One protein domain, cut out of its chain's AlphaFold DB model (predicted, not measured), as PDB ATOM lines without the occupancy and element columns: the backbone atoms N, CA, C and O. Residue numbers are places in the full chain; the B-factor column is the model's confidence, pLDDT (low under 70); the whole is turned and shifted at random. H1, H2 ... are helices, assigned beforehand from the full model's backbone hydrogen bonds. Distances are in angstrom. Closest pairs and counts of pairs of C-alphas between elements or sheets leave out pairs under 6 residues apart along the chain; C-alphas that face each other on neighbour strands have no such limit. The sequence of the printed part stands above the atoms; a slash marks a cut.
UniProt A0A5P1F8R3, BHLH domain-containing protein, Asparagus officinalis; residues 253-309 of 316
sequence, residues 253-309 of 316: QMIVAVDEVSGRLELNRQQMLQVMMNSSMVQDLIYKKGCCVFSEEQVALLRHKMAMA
ATOM      1  N   GLN A 253     -34.268  33.986  39.963       48.03
ATOM      2  CA  GLN A 253     -33.195  33.133  40.491       48.03
ATOM      3  C   GLN A 253     -33.132  31.861  39.641       48.03
ATOM      4  O   GLN A 253     -34.140  31.181  39.474       48.03
ATOM      5  N   MET A 254     -31.955  31.546  39.110       48.50
ATOM      6  CA  MET A 254     -31.701  30.322  38.355       48.50
ATOM      7  C   MET A 254     -30.654  29.517  39.124       48.50
ATOM      8  O   MET A 254     -29.544  30.002  39.336       48.50
ATOM      9  N   ILE A 255     -31.036  28.323  39.580       47.09
ATOM     10  CA  ILE A 255     -30.163  27.377  40.284       47.09
ATOM     11  C   ILE A 255     -29.463  26.537  39.217       47.09
ATOM     12  O   ILE A 255     -30.128  25.864  38.430       47.09
ATOM     13  N   VAL A 256     -28.133  26.577  39.173       49.47
ATOM     14  CA  VAL A 256     -27.343  25.675  38.330       49.47
ATOM     15  C   VAL A 256     -26.843  24.532  39.195       49.47
ATOM     16  O   VAL A 256     -26.053  24.734  40.112       49.47
ATOM     17  N   ALA A 257     -27.355  23.334  38.918       43.03
ATOM     18  CA  ALA A 257     -26.868  22.103  39.514       43.03
ATOM     19  C   ALA A 257     -25.542  21.736  38.835       43.03
ATOM     20  O   ALA A 257     -25.518  21.366  37.663       43.03
ATOM     21  N   VAL A 258     -24.443  21.908  39.565       46.34
ATOM     22  CA  VAL A 258     -23.140  21.329  39.229       46.34
ATOM     23  C   VAL A 258     -22.996  20.050  40.052       46.34
ATOM     24  O   VAL A 258     -23.369  20.029  41.223       46.34
ATOM     25  N   ASP A 259     -22.522  19.004  39.384       43.12
ATOM     26  CA  ASP A 259     -22.465  17.605  39.812       43.12
ATOM     27  C   ASP A 259     -21.791  17.378  41.187       43.12
ATOM     28  O   ASP A 259     -20.888  18.118  41.590       43.12
ATOM     29  N   GLU A 260     -22.242  16.337  41.894       51.88
ATOM     30  CA  GLU A 260     -22.235  16.127  43.362       51.88
ATOM     31  C   GLU A 260     -20.883  16.115  44.117       51.88
ATOM     32  O   GLU A 260     -20.872  15.957  45.339       51.88
ATOM     33  N   VAL A 261     -19.734  16.317  43.469       49.12
ATOM     34  CA  VAL A 261     -18.413  16.138  44.121       49.12
ATOM     35  C   VAL A 261     -17.736  17.458  44.521       49.12
ATOM     36  O   VAL A 261     -16.787  17.469  45.303       49.12
ATOM     37  N   SER A 262     -18.246  18.605  44.071       48.31
ATOM     38  CA  SER A 262     -17.820  19.916  44.576       48.31
ATOM     39  C   SER A 262     -18.976  20.572  45.297       48.31
ATOM     40  O   SER A 262     -20.025  20.793  44.701       48.31
ATOM     41  N   GLY A 263     -18.769  20.880  46.583       49.62
ATOM     42  CA  GLY A 263     -19.736  21.561  47.438       49.62
ATOM     43  C   GLY A 263     -20.524  22.603  46.653       49.62
ATOM     44  O   GLY A 263     -19.943  23.503  46.048       49.62
ATOM     45  N   ARG A 264     -21.843  22.398  46.625       49.25
ATOM     46  CA  ARG A 264     -22.832  23.151  45.858       49.25
ATOM     47  C   ARG A 264     -22.709  24.640  46.176       49.25
ATOM     48  O   ARG A 264     -23.330  25.155  47.100       49.25
ATOM     49  N   LEU A 265     -21.865  25.329  45.416       58.06
ATOM     50  CA  LEU A 265     -21.751  26.775  45.438       58.06
ATOM     51  C   LEU A 265     -22.992  27.306  44.733       58.06
ATOM     52  O   LEU A 265     -23.035  27.406  43.508       58.06
ATOM     53  N   GLU A 266     -24.023  27.603  45.520       70.62
ATOM     54  CA  GLU A 266     -25.188  28.351  45.058       70.62
ATOM     55  C   GLU A 266     -24.751  29.778  44.734       70.62
ATOM     56  O   GLU A 266     -24.843  30.702  45.541       70.62
ATOM     57  N   LEU A 267     -24.206  29.943  43.533       76.94
ATOM     58  CA  LEU A 267     -23.868  31.245  43.003       76.94
ATOM     59  C   LEU A 267     -25.163  31.940  42.596       76.94
ATOM     60  O   LEU A 267     -25.972  31.406  41.834       76.94
ATOM     61  N   ASN A 268     -25.334  33.174  43.064       81.25
ATOM     62  CA  ASN A 268     -26.356  34.058  42.527       81.25
ATOM     63  C   ASN A 268     -26.168  34.147  41.002       81.25
ATOM     64  O   ASN A 268     -25.038  34.151  40.510       81.25
ATOM     65  N   ARG A 269     -27.260  34.282  40.245       75.25
ATOM     66  CA  ARG A 269     -27.248  34.521  38.794       75.25
ATOM     67  C   ARG A 269     -26.158  35.510  38.356       75.25
ATOM     68  O   ARG A 269     -25.497  35.276  37.349       75.25
ATOM     69  N   GLN A 270     -25.952  36.594  39.109       81.38
ATOM     70  CA  GLN A 270     -24.898  37.580  38.830       81.38
ATOM     71  C   GLN A 270     -23.483  37.021  39.020       81.38
ATOM     72  O   GLN A 270     -22.624  37.243  38.175       81.38
ATOM     73  N   GLN A 271     -23.254  36.269  40.094       82.94
ATOM     74  CA  GLN A 271     -21.966  35.640  40.386       82.94
ATOM     75  C   GLN A 271     -21.639  34.559  39.357       82.94
ATOM     76  O   GLN A 271     -20.511  34.489  38.886       82.94
ATOM     77  N   MET A 272     -22.627  33.767  38.940       82.62
ATOM     78  CA  MET A 272     -22.438  32.781  37.879       82.62
ATOM     79  C   MET A 272     -22.104  33.441  36.538       82.62
ATOM     80  O   MET A 272     -21.145  33.034  35.886       82.62
ATOM     81  N   LEU A 273     -22.847  34.483  36.146       82.69
ATOM     82  CA  LEU A 273     -22.530  35.270  34.950       82.69
ATOM     83  C   LEU A 273     -21.117  35.844  35.032       82.69
ATOM     84  O   LEU A 273     -20.371  35.758  34.065       82.69
ATOM     85  N   GLN A 274     -20.727  36.366  36.193       85.12
ATOM     86  CA  GLN A 274     -19.389  36.891  36.421       85.12
ATOM     87  C   GLN A 274     -18.315  35.800  36.307       85.12
ATOM     88  O   GLN A 274     -17.284  36.035  35.686       85.12
ATOM     89  N   VAL A 275     -18.547  34.602  36.846       85.94
ATOM     90  CA  VAL A 275     -17.619  33.466  36.725       85.94
ATOM     91  C   VAL A 275     -17.503  33.007  35.271       85.94
ATOM     92  O   VAL A 275     -16.392  32.848  34.771       85.94
ATOM     93  N   MET A 276     -18.623  32.861  34.560       84.31
ATOM     94  CA  MET A 276     -18.625  32.478  33.145       84.31
ATOM     95  C   MET A 276     -17.955  33.531  32.259       84.31
ATOM     96  O   MET A 276     -17.205  33.181  31.352       84.31
ATOM     97  N   MET A 277     -18.207  34.816  32.522       84.44
ATOM     98  CA  MET A 277     -17.653  35.920  31.740       84.44
ATOM     99  C   MET A 277     -16.213  36.268  32.099       84.44
ATOM    100  O   MET A 277     -15.563  36.900  31.281       84.44
ATOM    101  N   ASN A 278     -15.699  35.879  33.266       92.06
ATOM    102  CA  ASN A 278     -14.302  36.128  33.639       92.06
ATOM    103  C   ASN A 278     -13.399  34.899  33.457       92.06
ATOM    104  O   ASN A 278     -12.179  35.029  33.522       92.06
ATOM    105  N   SER A 279     -13.966  33.711  33.232       92.88
ATOM    106  CA  SER A 279     -13.199  32.491  32.970       92.88
ATOM    107  C   SER A 279     -12.809  32.389  31.494       92.88
ATOM    108  O   SER A 279     -13.668  32.216  30.627       92.88
ATOM    109  N   SER A 280     -11.505  32.435  31.203       91.00
ATOM    110  CA  SER A 280     -10.967  32.303  29.837       91.00
ATOM    111  C   SER A 280     -11.352  30.980  29.174       91.00
ATOM    112  O   SER A 280     -11.696  30.951  27.998       91.00
ATOM    113  N   MET A 281     -11.384  29.887  29.942       85.62
ATOM    114  CA  MET A 281     -11.762  28.565  29.440       85.62
ATOM    115  C   MET A 281     -13.218  28.524  28.956       85.62
ATOM    116  O   MET A 281     -13.525  27.904  27.938       85.62
ATOM    117  N   VAL A 282     -14.118  29.204  29.670       86.19
ATOM    118  CA  VAL A 282     -15.535  29.288  29.295       86.19
ATOM    119  C   VAL A 282     -15.703  30.167  28.056       86.19
ATOM    120  O   VAL A 282     -16.445  29.794  27.149       86.19
ATOM    121  N   GLN A 283     -14.983  31.289  27.977       91.81
ATOM    122  CA  GLN A 283     -14.990  32.158  26.796       91.81
ATOM    123  C   GLN A 283     -14.505  31.426  25.535       91.81
ATOM    124  O   GLN A 283     -15.196  31.462  24.515       91.81
ATOM    125  N   ASP A 284     -13.381  30.706  25.616       92.75
ATOM    126  CA  ASP A 284     -12.837  29.914  24.503       92.75
ATOM    127  C   ASP A 284     -13.817  28.832  24.046       92.75
ATOM    128  O   ASP A 284     -14.019  28.623  22.847       92.75
ATOM    129  N   LEU A 285     -14.469  28.155  24.996       88.62
ATOM    130  CA  LEU A 285     -15.457  27.127  24.687       88.62
ATOM    131  C   LEU A 285     -16.682  27.716  23.974       88.62
ATOM    132  O   LEU A 285     -17.123  27.167  22.962       88.62
ATOM    133  N   ILE A 286     -17.215  28.831  24.479       88.06
ATOM    134  CA  ILE A 286     -18.362  29.532  23.889       88.06
ATOM    135  C   ILE A 286     -18.021  30.005  22.471       88.06
ATOM    136  O   ILE A 286     -18.811  29.778  21.551       88.06
ATOM    137  N   TYR A 287     -16.829  30.579  22.277       88.94
ATOM    138  CA  TYR A 287     -16.345  31.025  20.970       88.94
ATOM    139  C   TYR A 287     -16.192  29.856  19.991       88.94
ATOM    140  O   TYR A 287     -16.758  29.883  18.898       88.94
ATOM    141  N   LYS A 288     -15.510  28.777  20.400       92.50
ATOM    142  CA  LYS A 288     -15.297  27.578  19.570       92.50
ATOM    143  C   LYS A 288     -16.610  26.905  19.162       92.50
ATOM    144  O   LYS A 288     -16.684  26.284  18.104       92.50
ATOM    145  N   LYS A 289     -17.642  27.006  20.001       88.75
ATOM    146  CA  LYS A 289     -18.980  26.467  19.727       88.75
ATOM    147  C   LYS A 289     -19.899  27.449  18.994       88.75
ATOM    148  O   LYS A 289     -21.001  27.049  18.629       88.75
ATOM    149  N   GLY A 290     -19.487  28.704  18.797       87.44
ATOM    150  CA  GLY A 290     -20.335  29.751  18.218       87.44
ATOM    151  C   GLY A 290     -21.602  30.013  19.039       87.44
ATOM    152  O   GLY A 290     -22.647  30.338  18.483       87.44
ATOM    153  N   CYS A 291     -21.539  29.797  20.352       82.88
ATOM    154  CA  CYS A 291     -22.676  29.980  21.249       82.88
ATOM    155  C   CYS A 291     -22.682  31.391  21.842       82.88
ATOM    156  O   CYS A 291     -21.672  32.089  21.864       82.88
ATOM    157  N   CYS A 292     -23.833  31.815  22.349       83.75
ATOM    158  CA  CYS A 292     -23.994  33.071  23.073       83.75
ATOM    159  C   CYS A 292     -24.784  32.814  24.358       83.75
ATOM    160  O   CYS A 292     -25.643  31.933  24.412       83.75
ATOM    161  N   VAL A 293     -24.462  33.565  25.412       80.94
ATOM    162  CA  VAL A 293     -25.155  33.464  26.700       80.94
ATOM    163  C   VAL A 293     -26.334  34.426  26.672       80.94
ATOM    164  O   VAL A 293     -26.146  35.638  26.597       80.94
ATOM    165  N   PHE A 294     -27.546  33.883  26.752       79.69
ATOM    166  CA  PHE A 294     -28.766  34.667  26.899       79.69
ATOM    167  C   PHE A 294     -29.409  34.385  28.244       79.69
ATOM    168  O   PHE A 294     -29.402  33.257  28.737       79.69
ATOM    169  N   SER A 295     -30.025  35.410  28.816       75.00
ATOM    170  CA  SER A 295     -30.977  35.194  29.898       75.00
ATOM    171  C   SER A 295     -32.275  34.588  29.370       75.00
ATOM    172  O   SER A 295     -32.693  34.871  28.248       75.00
ATOM    173  N   GLU A 296     -32.949  33.795  30.202       72.12
ATOM    174  CA  GLU A 296     -34.254  33.213  29.868       72.12
ATOM    175  C   GLU A 296     -35.277  34.287  29.456       72.12
ATOM    176  O   GLU A 296     -36.014  34.107  28.489       72.12
ATOM    177  N   GLU A 297     -35.245  35.455  30.102       76.19
ATOM    178  CA  GLU A 297     -36.098  36.595  29.750       76.19
ATOM    179  C   GLU A 297     -35.791  37.167  28.360       76.19
ATOM    180  O   GLU A 297     -36.710  37.479  27.601       76.19
ATOM    181  N   GLN A 298     -34.512  37.259  27.977       79.44
ATOM    182  CA  GLN A 298     -34.131  37.673  26.622       79.44
ATOM    183  C   GLN A 298     -34.606  36.659  25.583       79.44
ATOM    184  O   GLN A 298     -35.108  37.058  24.532       79.44
ATOM    185  N   VAL A 299     -34.506  35.360  25.881       82.19
ATOM    186  CA  VAL A 299     -35.028  34.301  25.007       82.19
ATOM    187  C   VAL A 299     -36.551  34.407  24.879       82.19
ATOM    188  O   VAL A 299     -37.078  34.285  23.773       82.19
ATOM    189  N   ALA A 300     -37.269  34.686  25.969       82.88
ATOM    190  CA  ALA A 300     -38.714  34.908  25.938       82.88
ATOM    191  C   ALA A 300     -39.092  36.131  25.081       82.88
ATOM    192  O   ALA A 300     -39.997  36.046  24.249       82.88
ATOM    193  N   LEU A 301     -38.358  37.239  25.213       87.88
ATOM    194  CA  LEU A 301     -38.570  38.449  24.415       87.88
ATOM    195  C   LEU A 301     -38.273  38.219  22.925       87.88
ATOM    196  O   LEU A 301     -39.038  38.667  22.069       87.88
ATOM    197  N   LEU A 302     -37.210  37.477  22.604       87.75
ATOM    198  CA  LEU A 302     -36.887  37.054  21.237       87.75
ATOM    199  C   LEU A 302     -38.007  36.202  20.635       87.75
ATOM    200  O   LEU A 302     -38.459  36.493  19.528       87.75
ATOM    201  N   ARG A 303     -38.511  35.212  21.380       91.50
ATOM    202  CA  ARG A 303     -39.648  34.379  20.953       91.50
ATOM    203  C   ARG A 303     -40.897  35.219  20.694       91.50
ATOM    204  O   ARG A 303     -41.543  35.042  19.666       91.50
ATOM    205  N   HIS A 304     -41.206  36.165  21.580       91.94
ATOM    206  CA  HIS A 304     -42.348  37.062  21.407       91.94
ATOM    207  C   HIS A 304     -42.200  37.939  20.155       91.94
ATOM    208  O   HIS A 304     -43.138  38.084  19.370       91.94
ATOM    209  N   LYS A 305     -41.004  38.492  19.926       91.19
ATOM    210  CA  LYS A 305     -40.714  39.308  18.740       91.19
ATOM    211  C   LYS A 305     -40.829  38.496  17.446       91.19
ATOM    212  O   LYS A 305     -41.383  38.996  16.471       91.19
ATOM    213  N   MET A 306     -40.354  37.249  17.446       88.62
ATOM    214  CA  MET A 306     -40.474  36.339  16.302       88.62
ATOM    215  C   MET A 306     -41.934  35.957  16.011       88.62
ATOM    216  O   MET A 306     -42.332  35.940  14.849       88.62
ATOM    217  N   ALA A 307     -42.752  35.725  17.043       90.38
ATOM    218  CA  ALA A 307     -44.177  35.425  16.878       90.38
ATOM    219  C   ALA A 307     -44.954  36.590  16.232       90.38
ATOM    220  O   ALA A 307     -45.771  36.384  15.333       90.38
ATOM    221  N   MET A 308     -44.661  37.827  16.642       87.50
ATOM    222  CA  MET A 308     -45.295  39.014  16.061       87.50
ATOM    223  C   MET A 308     -44.848  39.259  14.614       87.50
ATOM    224  O   MET A 308     -45.678  39.582  13.769       87.50
ATOM    225  N   ALA A 309     -43.567  39.041  14.303       85.81
ATOM    226  CA  ALA A 309     -43.042  39.212  12.946       85.81
ATOM    227  C   ALA A 309     -43.640  38.213  11.934       85.81
ATOM    228  O   ALA A 309     -43.863  38.576  10.782       85.81
TER     229      ALA A 309
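What this domain is: This is residues 253 to 309 of the 316 residues of the protein "BHLH domain-containing protein" of Asparagus officinalis (UniProt A0A5P1F8R3). An open, loose chain of three helices: a long loop, residues 253 to 268, folds back on itself to lead into H1, H1 and H2 meet near their ends as an L, and H3 is an arm reaching away from them, with residues 297 to 309 sticking out. The printed part has 57 residues with three named helices, in the order H1, H2, H3, and no named strand; the class is all helix, with 33 residues in named elements. The whole is loose, with a radius of gyration of the C-alphas of 14.4 A, and elongated, spanning 45 by 27 by 18 A.

How they stand to each other: H1, residues 269 to 278, and H2, residues 280 to 288, only just touch, with 3 pairs of C-alphas within 8 A, and only at the corner by their tight link of one residue. Their closest C-alphas, those of Met 276 and Val 282, are 5.9 A apart. Their lines are about perpendicular, at 82 degrees. H3, residues 296 to 309, is apart from H1 and from H2, and its residues 297 to 309 stand free. In H1, H2 and H3 every O i to N i+4 pair is within hydrogen-bond range.

Where its parts are: H1 begins at C-alpha 269 (-27.248, 34.521, 38.794) and measures 14.0 A from first to last C-alpha. H2 measures 12.1 A and begins at C-alpha 280 (-10.967, 32.303, 29.837). H3, the longest helix, measures 20.0 A and ends at C-alpha 309 (-43.042, 39.212, 12.946).

The domain as a whole: The two C-alphas farthest apart, those of Val 261 and Ala 309, are 45.9 A apart. Without residues 297 to 309, the body spans 29 by 24 by 15 A. The printed part has no cut, and the link from H2 to H3, 7 residues, is short. The mean pLDDT of the printed part is 76.7, and residues 253 to 265 are under 70.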